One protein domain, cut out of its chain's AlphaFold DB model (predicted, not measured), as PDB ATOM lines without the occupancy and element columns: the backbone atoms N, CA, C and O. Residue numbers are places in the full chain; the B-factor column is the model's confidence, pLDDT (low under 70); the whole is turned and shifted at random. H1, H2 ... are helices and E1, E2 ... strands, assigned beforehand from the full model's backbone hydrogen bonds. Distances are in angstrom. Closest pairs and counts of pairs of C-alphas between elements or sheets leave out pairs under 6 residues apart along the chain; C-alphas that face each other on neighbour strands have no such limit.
ATOM      1  N   GLU A 161      60.696  -5.224  -4.788       82.44
ATOM      2  CA  GLU A 161      59.235  -5.213  -4.870       82.44
ATOM      3  C   GLU A 161      58.601  -5.551  -3.511       82.44
ATOM      4  O   GLU A 161      57.653  -4.892  -3.086       82.44
ATOM      5  N   GLU A 162      59.140  -6.527  -2.774       82.06
ATOM      6  CA  GLU A 162      58.697  -6.833  -1.410       82.06
ATOM      7  C   GLU A 162      58.928  -5.639  -0.472       82.06
ATOM      8  O   GLU A 162      58.013  -5.235   0.248       82.06
ATOM      9  N   ALA A 163      60.103  -5.006  -0.532       81.62
ATOM     10  CA  ALA A 163      60.407  -3.812   0.258       81.62
ATOM     11  C   ALA A 163      59.489  -2.625  -0.088       81.62
ATOM     12  O   ALA A 163      59.040  -1.907   0.810       81.62
ATOM     13  N   TYR A 164      59.171  -2.432  -1.370       82.19
ATOM     14  CA  TYR A 164      58.247  -1.395  -1.824       82.19
ATOM     15  C   TYR A 164      56.814  -1.663  -1.348       82.19
ATOM     16  O   TYR A 164      56.157  -0.759  -0.832       82.19
ATOM     17  N   ASN A 165      56.344  -2.908  -1.419       83.00
ATOM     18  CA  ASN A 165      55.022  -3.286  -0.916       83.00
ATOM     19  C   ASN A 165      54.919  -3.138   0.612       83.00
ATOM     20  O   ASN A 165      53.917  -2.625   1.105       83.00
ATOM     21  N   VAL A 166      55.973  -3.476   1.364       88.38
ATOM     22  CA  VAL A 166      56.043  -3.215   2.813       88.38
ATOM     23  C   VAL A 166      55.973  -1.714   3.116       88.38
ATOM     24  O   VAL A 166      55.289  -1.313   4.059       88.38
ATOM     25  N   TYR A 167      56.630  -0.871   2.315       85.06
ATOM     26  CA  TYR A 167      56.515   0.585   2.429       85.06
ATOM     27  C   TYR A 167      55.074   1.062   2.174       85.06
ATOM     28  O   TYR A 167      54.528   1.796   3.001       85.06
ATOM     29  N   LEU A 168      54.418   0.588   1.107       83.50
ATOM     30  CA  LEU A 168      53.017   0.921   0.807       83.50
ATOM     31  C   LEU A 168      52.041   0.470   1.907       83.50
ATOM     32  O   LEU A 168      51.082   1.182   2.224       83.50
ATOM     33  N   ASP A 169      52.281  -0.695   2.507       85.19
ATOM     34  CA  ASP A 169      51.468  -1.243   3.598       85.19
ATOM     35  C   ASP A 169      51.709  -0.555   4.945       85.19
ATOM     36  O   ASP A 169      50.848  -0.607   5.822       85.19
ATOM     37  N   SER A 170      52.848   0.121   5.106       85.44
ATOM     38  CA  SER A 170      53.144   0.921   6.296       85.44
ATOM     39  C   SER A 170      52.469   2.297   6.302       85.44
ATOM     40  O   SER A 170      52.366   2.907   7.366       85.44
ATOM     41  N   MET A 171      51.998   2.775   5.143       87.88
ATOM     42  CA  MET A 171      51.319   4.065   5.020       87.88
ATOM     43  C   MET A 171      49.912   4.034   5.617       87.88
ATOM     44  O   MET A 171      49.155   3.075   5.447       87.88
ATOM     45  N   THR A 172      49.534   5.132   6.262       87.88
ATOM     46  CA  THR A 172      48.143   5.414   6.626       87.88
ATOM     47  C   THR A 172      47.274   5.620   5.380       87.88
ATOM     48  O   THR A 172      47.776   5.888   4.287       87.88
ATOM     49  N   ASP A 173      45.950   5.531   5.538       85.94
ATOM     50  CA  ASP A 173      45.006   5.769   4.434       85.94
ATOM     51  C   ASP A 173      45.195   7.160   3.792       85.94
ATOM     52  O   ASP A 173      45.017   7.312   2.583       85.94
ATOM     53  N   GLU A 174      45.579   8.169   4.585       82.94
ATOM     54  CA  GLU A 174      45.837   9.535   4.113       82.94
ATOM     55  C   GLU A 174      47.162   9.638   3.349       82.94
ATOM     56  O   GLU A 174      47.181  10.153   2.234       82.94
ATOM     57  N   GLU A 175      48.243   9.061   3.877       83.31
ATOM     58  CA  GLU A 175      49.543   9.023   3.192       83.31
ATOM     59  C   GLU A 175      49.466   8.241   1.875       83.31
ATOM     60  O   GLU A 175      50.049   8.647   0.871       83.31
ATOM     61  N   ARG A 176      48.693   7.149   1.848       85.25
ATOM     62  CA  ARG A 176      48.458   6.362   0.634       85.25
ATOM     63  C   ARG A 176      47.677   7.158  -0.407       85.25
ATOM     64  O   ARG A 176      48.055   7.165  -1.578       85.25
ATOM     65  N   TYR A 177      46.618   7.852   0.013       86.75
ATOM     66  CA  TYR A 177      45.858   8.739  -0.867       86.75
ATOM     67  C   TYR A 177      46.754   9.833  -1.452       86.75
ATOM     68  O   TYR A 177      46.729  10.065  -2.663       86.75
ATOM     69  N   ASP A 178      47.567  10.470  -0.614       88.06
ATOM     70  CA  ASP A 178      48.462  11.536  -1.039       88.06
ATOM     71  C   ASP A 178      49.522  11.025  -2.027       88.06
ATOM     72  O   ASP A 178      49.727  11.633  -3.081       88.06
ATOM     73  N   HIS A 179      50.121   9.862  -1.751       84.88
ATOM     74  CA  HIS A 179      51.083   9.199  -2.633       84.88
ATOM     75  C   HIS A 179      50.480   8.869  -4.011       84.88
ATOM     76  O   HIS A 179      51.077   9.181  -5.042       84.88
ATOM     77  N   GLU A 180      49.276   8.292  -4.058       86.69
ATOM     78  CA  GLU A 180      48.588   7.939  -5.313       86.69
ATOM     79  C   GLU A 180      48.190   9.161  -6.158       86.69
ATOM     80  O   GLU A 180      48.106   9.065  -7.385       86.69
ATOM     81  N   HIS A 181      47.948  10.309  -5.519       83.62
ATOM     82  CA  HIS A 181      47.441  11.519  -6.175       83.62
ATOM     83  C   HIS A 181      48.496  12.623  -6.332       83.62
ATOM     84  O   HIS A 181      48.158  13.732  -6.754       83.62
ATOM     85  N   GLY A 182      49.767  12.343  -6.016       84.56
ATOM     86  CA  GLY A 182      50.852  13.324  -6.099       84.56
ATOM     87  C   GLY A 182      50.622  14.532  -5.186       84.56
ATOM     88  O   GLY A 182      50.906  15.670  -5.574       84.56
ATOM     89  N   VAL A 183      50.046  14.297  -4.006       88.94
ATOM     90  CA  VAL A 183      49.801  15.319  -2.989       88.94
ATOM     91  C   VAL A 183      50.986  15.354  -2.031       88.94
ATOM     92  O   VAL A 183      51.427  14.335  -1.517       88.94
ATOM     93  N   THR A 184      51.516  16.542  -1.777       88.69
ATOM     94  CA  THR A 184      52.490  16.791  -0.715       88.69
ATOM     95  C   THR A 184      51.803  17.608   0.366       88.69
ATOM     96  O   THR A 184      51.295  18.691   0.077       88.69
ATOM     97  N   ARG A 185      51.785  17.117   1.606       86.44
ATOM     98  CA  ARG A 185      51.274  17.872   2.756       86.44
ATOM     99  C   ARG A 185      52.415  18.422   3.583       86.44
ATOM    100  O   ARG A 185      53.370  17.706   3.874       86.44
ATOM    101  N   ILE A 186      52.307  19.683   3.978       87.19
ATOM    102  CA  ILE A 186      53.254  20.301   4.905       87.19
ATOM    103  C   ILE A 186      52.507  20.944   6.063       87.19
ATOM    104  O   ILE A 186      51.556  21.693   5.860       87.19
ATOM    105  N   GLN A 187      52.964  20.674   7.282       82.50
ATOM    106  CA  GLN A 187      52.410  21.294   8.477       82.50
ATOM    107  C   GLN A 187      53.151  22.605   8.755       82.50
ATOM    108  O   GLN A 187      54.359  22.612   9.010       82.50
ATOM    109  N   LYS A 188      52.438  23.728   8.695       80.69
ATOM    110  CA  LYS A 188      52.950  25.049   9.059       80.69
ATOM    111  C   LYS A 188      52.551  25.376  10.489       80.69
ATOM    112  O   LYS A 188      51.385  25.302  10.870       80.69
ATOM    113  N   LYS A 189      53.534  25.792  11.286       68.25
ATOM    114  CA  LYS A 189      53.265  26.437  12.570       68.25
ATOM    115  C   LYS A 189      53.000  27.908  12.310       68.25
ATOM    116  O   LYS A 189      53.816  28.572  11.673       68.25
ATOM    117  N   ARG A 190      51.867  28.409  12.791       66.56
ATOM    118  CA  ARG A 190      51.620  29.846  12.808       66.56
ATOM    119  C   ARG A 190      52.495  30.462  13.897       66.56
ATOM    120  O   ARG A 190      52.458  30.013  15.039       66.56
ATOM    121  N   GLU A 191      53.298  31.452  13.534       62.91
ATOM    122  CA  GLU A 191      54.028  32.265  14.503       62.91
ATOM    123  C   GLU A 191      53.116  33.414  14.936       62.91
ATOM    124  O   GLU A 191      52.588  34.149  14.097       62.91
ATOM    125  N   TYR A 192      52.884  33.524  16.242       63.00
ATOM    126  CA  TYR A 192      52.217  34.670  16.844       63.00
ATOM    127  C   TYR A 192      53.283  35.610  17.404       63.00
ATOM    128  O   TYR A 192      54.248  35.158  18.017       63.00
ATOM    129  N   ASP A 193      53.095  36.916  17.212       64.44
ATOM    130  CA  ASP A 193      54.007  37.939  17.740       64.44
ATOM    131  C   ASP A 193      53.931  38.062  19.279       64.44
ATOM    132  O   ASP A 193      54.823  38.634  19.907       64.44
ATOM    133  N   GLU A 194      52.879  37.514  19.899       55.25
ATOM    134  CA  GLU A 194      52.609  37.580  21.337       55.25
ATOM    135  C   GLU A 194      52.107  36.231  21.877       55.25
ATOM    136  O   GLU A 194      51.489  35.447  21.158       55.25
ATOM    137  N   ASP A 195      52.377  35.967  23.158       52.53
ATOM    138  CA  ASP A 195      51.970  34.746  23.858       52.53
ATOM    139  C   ASP A 195      50.490  34.866  24.246       52.53
ATOM    140  O   ASP A 195      50.115  35.691  25.087       52.53
ATOM    141  N   VAL A 196      49.624  34.084  23.606       54.75
ATOM    142  CA  VAL A 196      48.175  34.182  23.786       54.75
ATOM    143  C   VAL A 196      47.614  32.888  24.394       54.75
ATOM    144  O   VAL A 196      47.914  31.781  23.963       54.75
ATOM    145  N   GLY A 197      46.808  33.016  25.454       52.50
ATOM    146  CA  GLY A 197      46.212  31.873  26.156       52.50
ATOM    147  C   GLY A 197      44.907  31.402  25.508       52.50
ATOM    148  O   GLY A 197      43.985  32.205  25.364       52.50
ATOM    149  N   PHE A 198      44.789  30.108  25.172       57.22
ATOM    150  CA  PHE A 198      43.646  29.585  24.403       57.22
ATOM    151  C   PHE A 198      43.084  28.229  24.839       57.22
ATOM    152  O   PHE A 198      43.687  27.482  25.606       57.22
ATOM    153  N   PHE A 199      41.877  27.942  24.320       62.25
ATOM    154  CA  PHE A 199      41.031  26.798  24.672       62.25
ATOM    155  C   PHE A 199      40.893  25.734  23.555       62.25
ATOM    156  O   PHE A 199      40.498  24.613  23.876       62.25
ATOM    157  N   SER A 200      41.177  26.034  22.271       70.25
ATOM    158  CA  SER A 200      41.091  25.061  21.153       70.25
ATOM    159  C   SER A 200      41.801  25.525  19.857       70.25
ATOM    160  O   SER A 200      42.062  26.718  19.698       70.25
ATOM    161  N   SER A 201      42.069  24.600  18.920       74.12
ATOM    162  CA  SER A 201      42.624  24.864  17.578       74.12
ATOM    163  C   SER A 201      41.834  24.137  16.477       74.12
ATOM    164  O   SER A 201      41.217  23.095  16.714       74.12
ATOM    165  N   VAL A 202      41.822  24.701  15.267       75.31
ATOM    166  CA  VAL A 202      41.256  24.091  14.051       75.31
ATOM    167  C   VAL A 202      42.317  24.023  12.957       75.31
ATOM    168  O   VAL A 202      43.098  24.957  12.790       75.31
ATOM    169  N   CYS A 203      42.345  22.926  12.196       77.81
ATOM    170  CA  CYS A 203      43.225  22.797  11.037       77.81
ATOM    171  C   CYS A 203      42.626  23.538   9.836       77.81
ATOM    172  O   CYS A 203      41.459  23.340   9.487       77.81
ATOM    173  N   ILE A 204      43.433  24.386   9.206       80.62
ATOM    174  CA  ILE A 204      43.113  25.094   7.970       80.62
ATOM    175  C   ILE A 204      44.069  24.616   6.892       80.62
ATOM    176  O   ILE A 204      45.272  24.534   7.117       80.62
ATOM    177  N   GLN A 205      43.516  24.302   5.724       85.62
ATOM    178  CA  GLN A 205      44.255  23.759   4.594       85.62
ATOM    179  C   GLN A 205      44.274  24.761   3.443       85.62
ATOM    180  O   GLN A 205      43.222  25.090   2.888       85.62
ATOM    181  N   ASP A 206      45.469  25.178   3.037       84.50
ATOM    182  CA  ASP A 206      45.688  25.941   1.813       84.50
ATOM    183  C   ASP A 206      46.162  25.012   0.692       84.50
ATOM    184  O   ASP A 206      47.258  24.447   0.725       84.50
ATOM    185  N   VAL A 207      45.310  24.844  -0.322       88.44
ATOM    186  CA  VAL A 207      45.535  23.906  -1.427       88.44
ATOM    187  C   VAL A 207      46.119  24.629  -2.638       88.44
ATOM    188  O   VAL A 207      45.456  25.441  -3.290       88.44
ATOM    189  N   HIS A 208      47.339  24.262  -2.998       88.38
ATOM    190  CA  HIS A 208      48.090  24.786  -4.129       88.38
ATOM    191  C   HIS A 208      48.209  23.710  -5.208       88.38
ATOM    192  O   HIS A 208      48.759  22.640  -4.977       88.38
ATOM    193  N   LYS A 209      47.699  23.983  -6.411       88.50
ATOM    194  CA  LYS A 209      47.831  23.068  -7.553       88.50
ATOM    195  C   LYS A 209      48.985  23.511  -8.438       88.50
ATOM    196  O   LYS A 209      48.949  24.623  -8.971       88.50
ATOM    197  N   ASN A 210      49.975  22.645  -8.603       85.88
ATOM    198  CA  ASN A 210      51.145  22.922  -9.417       85.88
ATOM    199  C   ASN A 210      50.865  22.641 -10.905       85.88
ATOM    200  O   ASN A 210      50.023  21.801 -11.240       85.88
ATOM    201  N   PRO A 211      51.567  23.324 -11.828       83.88
ATOM    202  CA  PRO A 211      51.412  23.098 -13.268       83.88
ATOM    203  C   PRO A 211      51.769  21.680 -13.735       83.88
ATOM    204  O   PRO A 211      51.298  21.258 -14.788       83.88
ATOM    205  N   ASP A 212      52.590  20.954 -12.973       85.06
ATOM    206  CA  ASP A 212      52.987  19.564 -13.237       85.06
ATOM    207  C   ASP A 212      51.914  18.530 -12.840       85.06
ATOM    208  O   ASP A 212      52.095  17.336 -13.069       85.06
ATOM    209  N   GLY A 213      50.782  18.981 -12.287       80.38
ATOM    210  CA  GLY A 213      49.679  18.134 -11.836       80.38
ATOM    211  C   GLY A 213      49.758  17.724 -10.365       80.38
ATOM    212  O   GLY A 213      48.772  17.193  -9.855       80.38
ATOM    213  N   SER A 214      50.866  18.008  -9.671       87.19
ATOM    214  CA  SER A 214      50.991  17.768  -8.229       87.19
ATOM    215  C   SER A 214      50.182  18.781  -7.411       87.19
ATOM    216  O   SER A 214      49.860  19.885  -7.869       87.19
ATOM    217  N   THR A 215      49.821  18.407  -6.184       91.31
ATOM    218  CA  THR A 215      49.094  19.284  -5.254       91.31
ATOM    219  C   THR A 215      49.894  19.453  -3.970       91.31
ATOM    220  O   THR A 215      50.254  18.473  -3.338       91.31
ATOM    221  N   LEU A 216      50.147  20.686  -3.549       88.81
ATOM    222  CA  LEU A 216      50.695  20.997  -2.233       88.81
ATOM    223  C   LEU A 216      49.550  21.439  -1.316       88.81
ATOM    224  O   LEU A 216      48.839  22.388  -1.639       88.81
ATOM    225  N   ILE A 217      49.373  20.774  -0.180       88.75
ATOM    226  CA  ILE A 217      48.431  21.186   0.864       88.75
ATOM    227  C   ILE A 217      49.246  21.683   2.051       88.75
ATOM    228  O   ILE A 217      50.042  20.946   2.629       88.75
ATOM    229  N   GLU A 218      49.060  22.947   2.403       87.81
ATOM    230  CA  GLU A 218      49.678  23.534   3.584       87.81
ATOM    231  C   GLU A 218      48.661  23.527   4.720       87.81
ATOM    232  O   GLU A 218      47.617  24.170   4.634       87.81
ATOM    233  N   GLU A 219      48.953  22.779   5.776       87.00
ATOM    234  CA  GLU A 219      48.077  22.633   6.933       87.00
ATOM    235  C   GLU A 219      48.567  23.531   8.059       87.00
ATOM    236  O   GLU A 219      49.687  23.374   8.547       87.00
ATOM    237  N   THR A 220      47.740  24.483   8.475       84.31
ATOM    238  CA  THR A 220      48.044  25.397   9.576       84.31
ATOM    239  C   THR A 220      47.025  25.200  10.686       84.31
ATOM    240  O   THR A 220      45.820  25.277  10.450       84.31
ATOM    241  N   GLU A 221      47.490  24.982  11.915       79.56
ATOM    242  CA  GLU A 221      46.609  25.039  13.080       79.56
ATOM    243  C   GLU A 221      46.338  26.501  13.446       79.56
ATOM    244  O   GLU A 221      47.256  27.257  13.774       79.56
ATOM    245  N   GLN A 222      45.071  26.908  13.374       75.38
ATOM    246  CA  GLN A 222      44.620  28.221  13.811       75.38
ATOM    247  C   GLN A 222      43.896  28.109  15.151       75.38
ATOM    248  O   GLN A 222      42.992  27.293  15.329       75.38
ATOM    249  N   GLU A 223      44.277  28.964  16.091       76.81
ATOM    250  CA  GLU A 223      43.654  29.031  17.410       76.81
ATOM    251  C   GLU A 223      42.321  29.781  17.340       76.81
ATOM    252  O   GLU A 223      42.181  30.797  16.645       76.81
ATOM    253  N   VAL A 224      41.321  29.252  18.047       76.69
ATOM    254  CA  VAL A 224      39.942  29.749  18.006       76.69
ATOM    255  C   VAL A 224      39.287  29.717  19.382       76.69
ATOM    256  O   VAL A 224      39.643  28.935  20.267       76.69
ATOM    257  N   TYR A 225      38.261  30.545  19.547       74.19
ATOM    258  CA  TYR A 225      37.340  30.483  20.671       74.19
ATOM    259  C   TYR A 225      36.056  29.765  20.262       74.19
ATOM    260  O   TYR A 225      35.422  30.134  19.273       74.19
ATOM    261  N   VAL A 226      35.656  28.760  21.043       68.75
ATOM    262  CA  VAL A 226      34.426  27.997  20.811       68.75
ATOM    263  C   VAL A 226      33.439  28.276  21.937       68.75
ATOM    264  O   VAL A 226      33.741  28.064  23.112       68.75
ATOM    265  N   THR A 227      32.249  28.760  21.593       69.06
ATOM    266  CA  THR A 227      31.174  29.009  22.559       69.06
ATOM    267  C   THR A 227      30.474  27.707  22.979       69.06
ATOM    268  O   THR A 227      30.534  26.710  22.258       69.06
ATOM    269  N   PRO A 228      29.741  27.682  24.113       62.28
ATOM    270  CA  PRO A 228      29.014  26.488  24.570       62.28
ATOM    271  C   PRO A 228      27.959  25.937  23.593       62.28
ATOM    272  O   PRO A 228      27.559  24.783  23.721       62.28
ATOM    273  N   ASP A 229      27.485  26.749  22.644       62.44
ATOM    274  CA  ASP A 229      26.568  26.341  21.571       62.44
ATOM    275  C   ASP A 229      27.287  25.829  20.305       62.44
ATOM    276  O   ASP A 229      26.627  25.432  19.347       62.44
ATOM    277  N   GLY A 230      28.625  25.800  20.314       63.50
ATOM    278  CA  GLY A 230      29.465  25.291  19.230       63.50
ATOM    279  C   GLY A 230      29.861  26.321  18.170       63.50
ATOM    280  O   GLY A 230      30.433  25.931  17.153       63.50
ATOM    281  N   SER A 231      29.576  27.612  18.367       74.69
ATOM    282  CA  SER A 231      30.026  28.660  17.437       74.69
ATOM    283  C   SER A 231      31.535  28.905  17.569       74.69
ATOM    284  O   SER A 231      32.067  28.909  18.678       74.69
ATOM    285  N   VAL A 232      32.223  29.122  16.444       74.88
ATOM    286  CA  VAL A 232      33.686  29.289  16.372       74.88
ATOM    287  C   VAL A 232      34.028  30.733  16.010       74.88
ATOM    288  O   VAL A 232      33.497  31.258  15.033       74.88
ATOM    289  N   TYR A 233      34.923  31.353  16.775       77.56
ATOM    290  CA  TYR A 233      35.399  32.722  16.574       77.56
ATOM    291  C   TYR A 233      36.923  32.737  16.462       77.56
ATOM    292  O   TYR A 233      37.613  32.208  17.339       77.56
ATOM    293  N   TYR A 234      37.449  33.352  15.404       79.38
ATOM    294  CA  TYR A 234      38.888  33.463  15.190       79.38
ATOM    295  C   TYR A 234      39.469  34.627  15.994       79.38
ATOM    296  O   TYR A 234      38.777  35.598  16.302       79.38
ATOM    297  N   LEU A 235      40.761  34.553  16.317       72.38
ATOM    298  CA  LEU A 235      41.449  35.610  17.066       72.38
ATOM    299  C   LEU A 235      41.335  36.990  16.391       72.38
ATOM    300  O   LEU A 235      41.164  38.002  17.066       72.38
ATOM    301  N   GLU A 236      41.367  37.023  15.060       73.50
ATOM    302  CA  GLU A 236      41.228  38.246  14.258       73.50
ATOM    303  C   GLU A 236      39.854  38.913  14.429       73.50
ATOM    304  O   GLU A 236      39.741  40.137  14.352       73.50
ATOM    305  N   ASP A 237      38.821  38.125  14.736       74.38
ATOM    306  CA  ASP A 237      37.466  38.619  14.973       74.38
ATOM    307  C   ASP A 237      37.293  39.161  16.398       74.38
ATOM    308  O   ASP A 237      36.392  39.964  16.654       74.38
ATOM    309  N   MET A 238      38.164  38.769  17.336       75.06
ATOM    310  CA  MET A 238      38.033  39.151  18.743       75.06
ATOM    311  C   MET A 238      38.237  40.643  18.973       75.06
ATOM    312  O   MET A 238      37.490  41.227  19.750       75.06
ATOM    313  N   GLY A 239      39.190  41.279  18.287       79.50
ATOM    314  CA  GLY A 239      39.404  42.728  18.390       79.50
ATOM    315  C   GLY A 239      38.137  43.526  18.046       79.50
ATOM    316  O   GLY A 239      37.606  44.221  18.912       79.50
ATOM    317  N   PRO A 240      37.579  43.363  16.832       80.75
ATOM    318  CA  PRO A 240      36.319  43.992  16.439       80.75
ATOM    319  C   PRO A 240      35.127  43.661  17.352       80.75
ATOM    320  O   PRO A 240      34.295  44.537  17.604       80.75
ATOM    321  N   ILE A 241      35.023  42.423  17.854       77.19
ATOM    322  CA  ILE A 241      33.954  42.010  18.782       77.19
ATOM    323  C   ILE A 241      34.098  42.722  20.131       77.19
ATOM    324  O   ILE A 241      33.112  43.250  20.650       77.19
ATOM    325  N   CYS A 242      35.309  42.774  20.681       78.62
ATOM    326  CA  CYS A 242      35.616  43.481  21.920       78.62
ATOM    327  C   CYS A 242      35.372  44.986  21.776       78.62
ATOM    328  O   CYS A 242      34.725  45.572  22.640       78.62
ATOM    329  N   ASP A 243      35.791  45.599  20.667       82.00
ATOM    330  CA  ASP A 243      35.552  47.018  20.380       82.00
ATOM    331  C   ASP A 243      34.058  47.330  20.255       82.00
ATOM    332  O   ASP A 243      33.571  48.338  20.776       82.00
TER     333      ASP A 243
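AT A GLANCE: This is residues 161 to 243 of the 437 residues of an uncharacterized protein of Muribaculaceae bacterium Isolate-110 (HZI) (UniProt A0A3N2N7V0). A long, strongly twisted hairpin of E2 and E3 makes the middle of a rod, with E1 beside the first half of E3 and short E4 beside its last residues. H1 and H2 lie at one end of the rod, where residues 161 to 167 of H1 stick out, and H3 lies at the other. The 83 printed residues run H1, H2, E1, E2, E3, E4, H3, a mixed class with one branched, mixed sheet. The whole is extended, with a radius of gyration of the C-alphas of 18.3 A and spans of 62 by 30 by 25 A.

HOW THE PARTS SIT: Start at H1, residues 161 to 170, close but not clearly touching H2, residues 173 to 181: the closest C-alphas, Leu 168 and Arg 176, are 7.1 A apart. Next, E1, residues 183 to 188, is parallel to E3, residues 215 to 226, with N 186 and O 217 2.9 A apart. On the other side of E3, E2, residues 200 to 209, is antiparallel, with N 204 and O 220 2.8 A apart. E3 bends by 57 degrees at residue 223 and forms a hairpin with E4, residues 232 to 234, where N 225 and O 233 are 2.8 A apart. H3, residues 235 to 243, only grazes the sheet; its closest C-alpha pair with E3 is Leu 235 and Val 224, 6.1 A. Every O i to N i+4 pair is within hydrogen-bond range in H1 and H2, and 3 of 5 in H3.

IN THESE COORDINATES: Find C-alpha 161 at (59.235, -5.213, -4.870), where H1 begins. E2 measures 29.6 A from first to last C-alpha; E3 runs 31.2 A from C-alpha 215 at (49.094, 19.284, -5.254). H3 ends at C-alpha 243, (35.552, 47.018, 20.380).

THE WHOLE: The C-alphas of Glu 161 and Asp 243, the two farthest apart, are 62.7 A apart. The printed part has no cut, and the link from E1 to E2 is long. Look for pLDDT under 70 at residues 189 to 199 and 226 to 230.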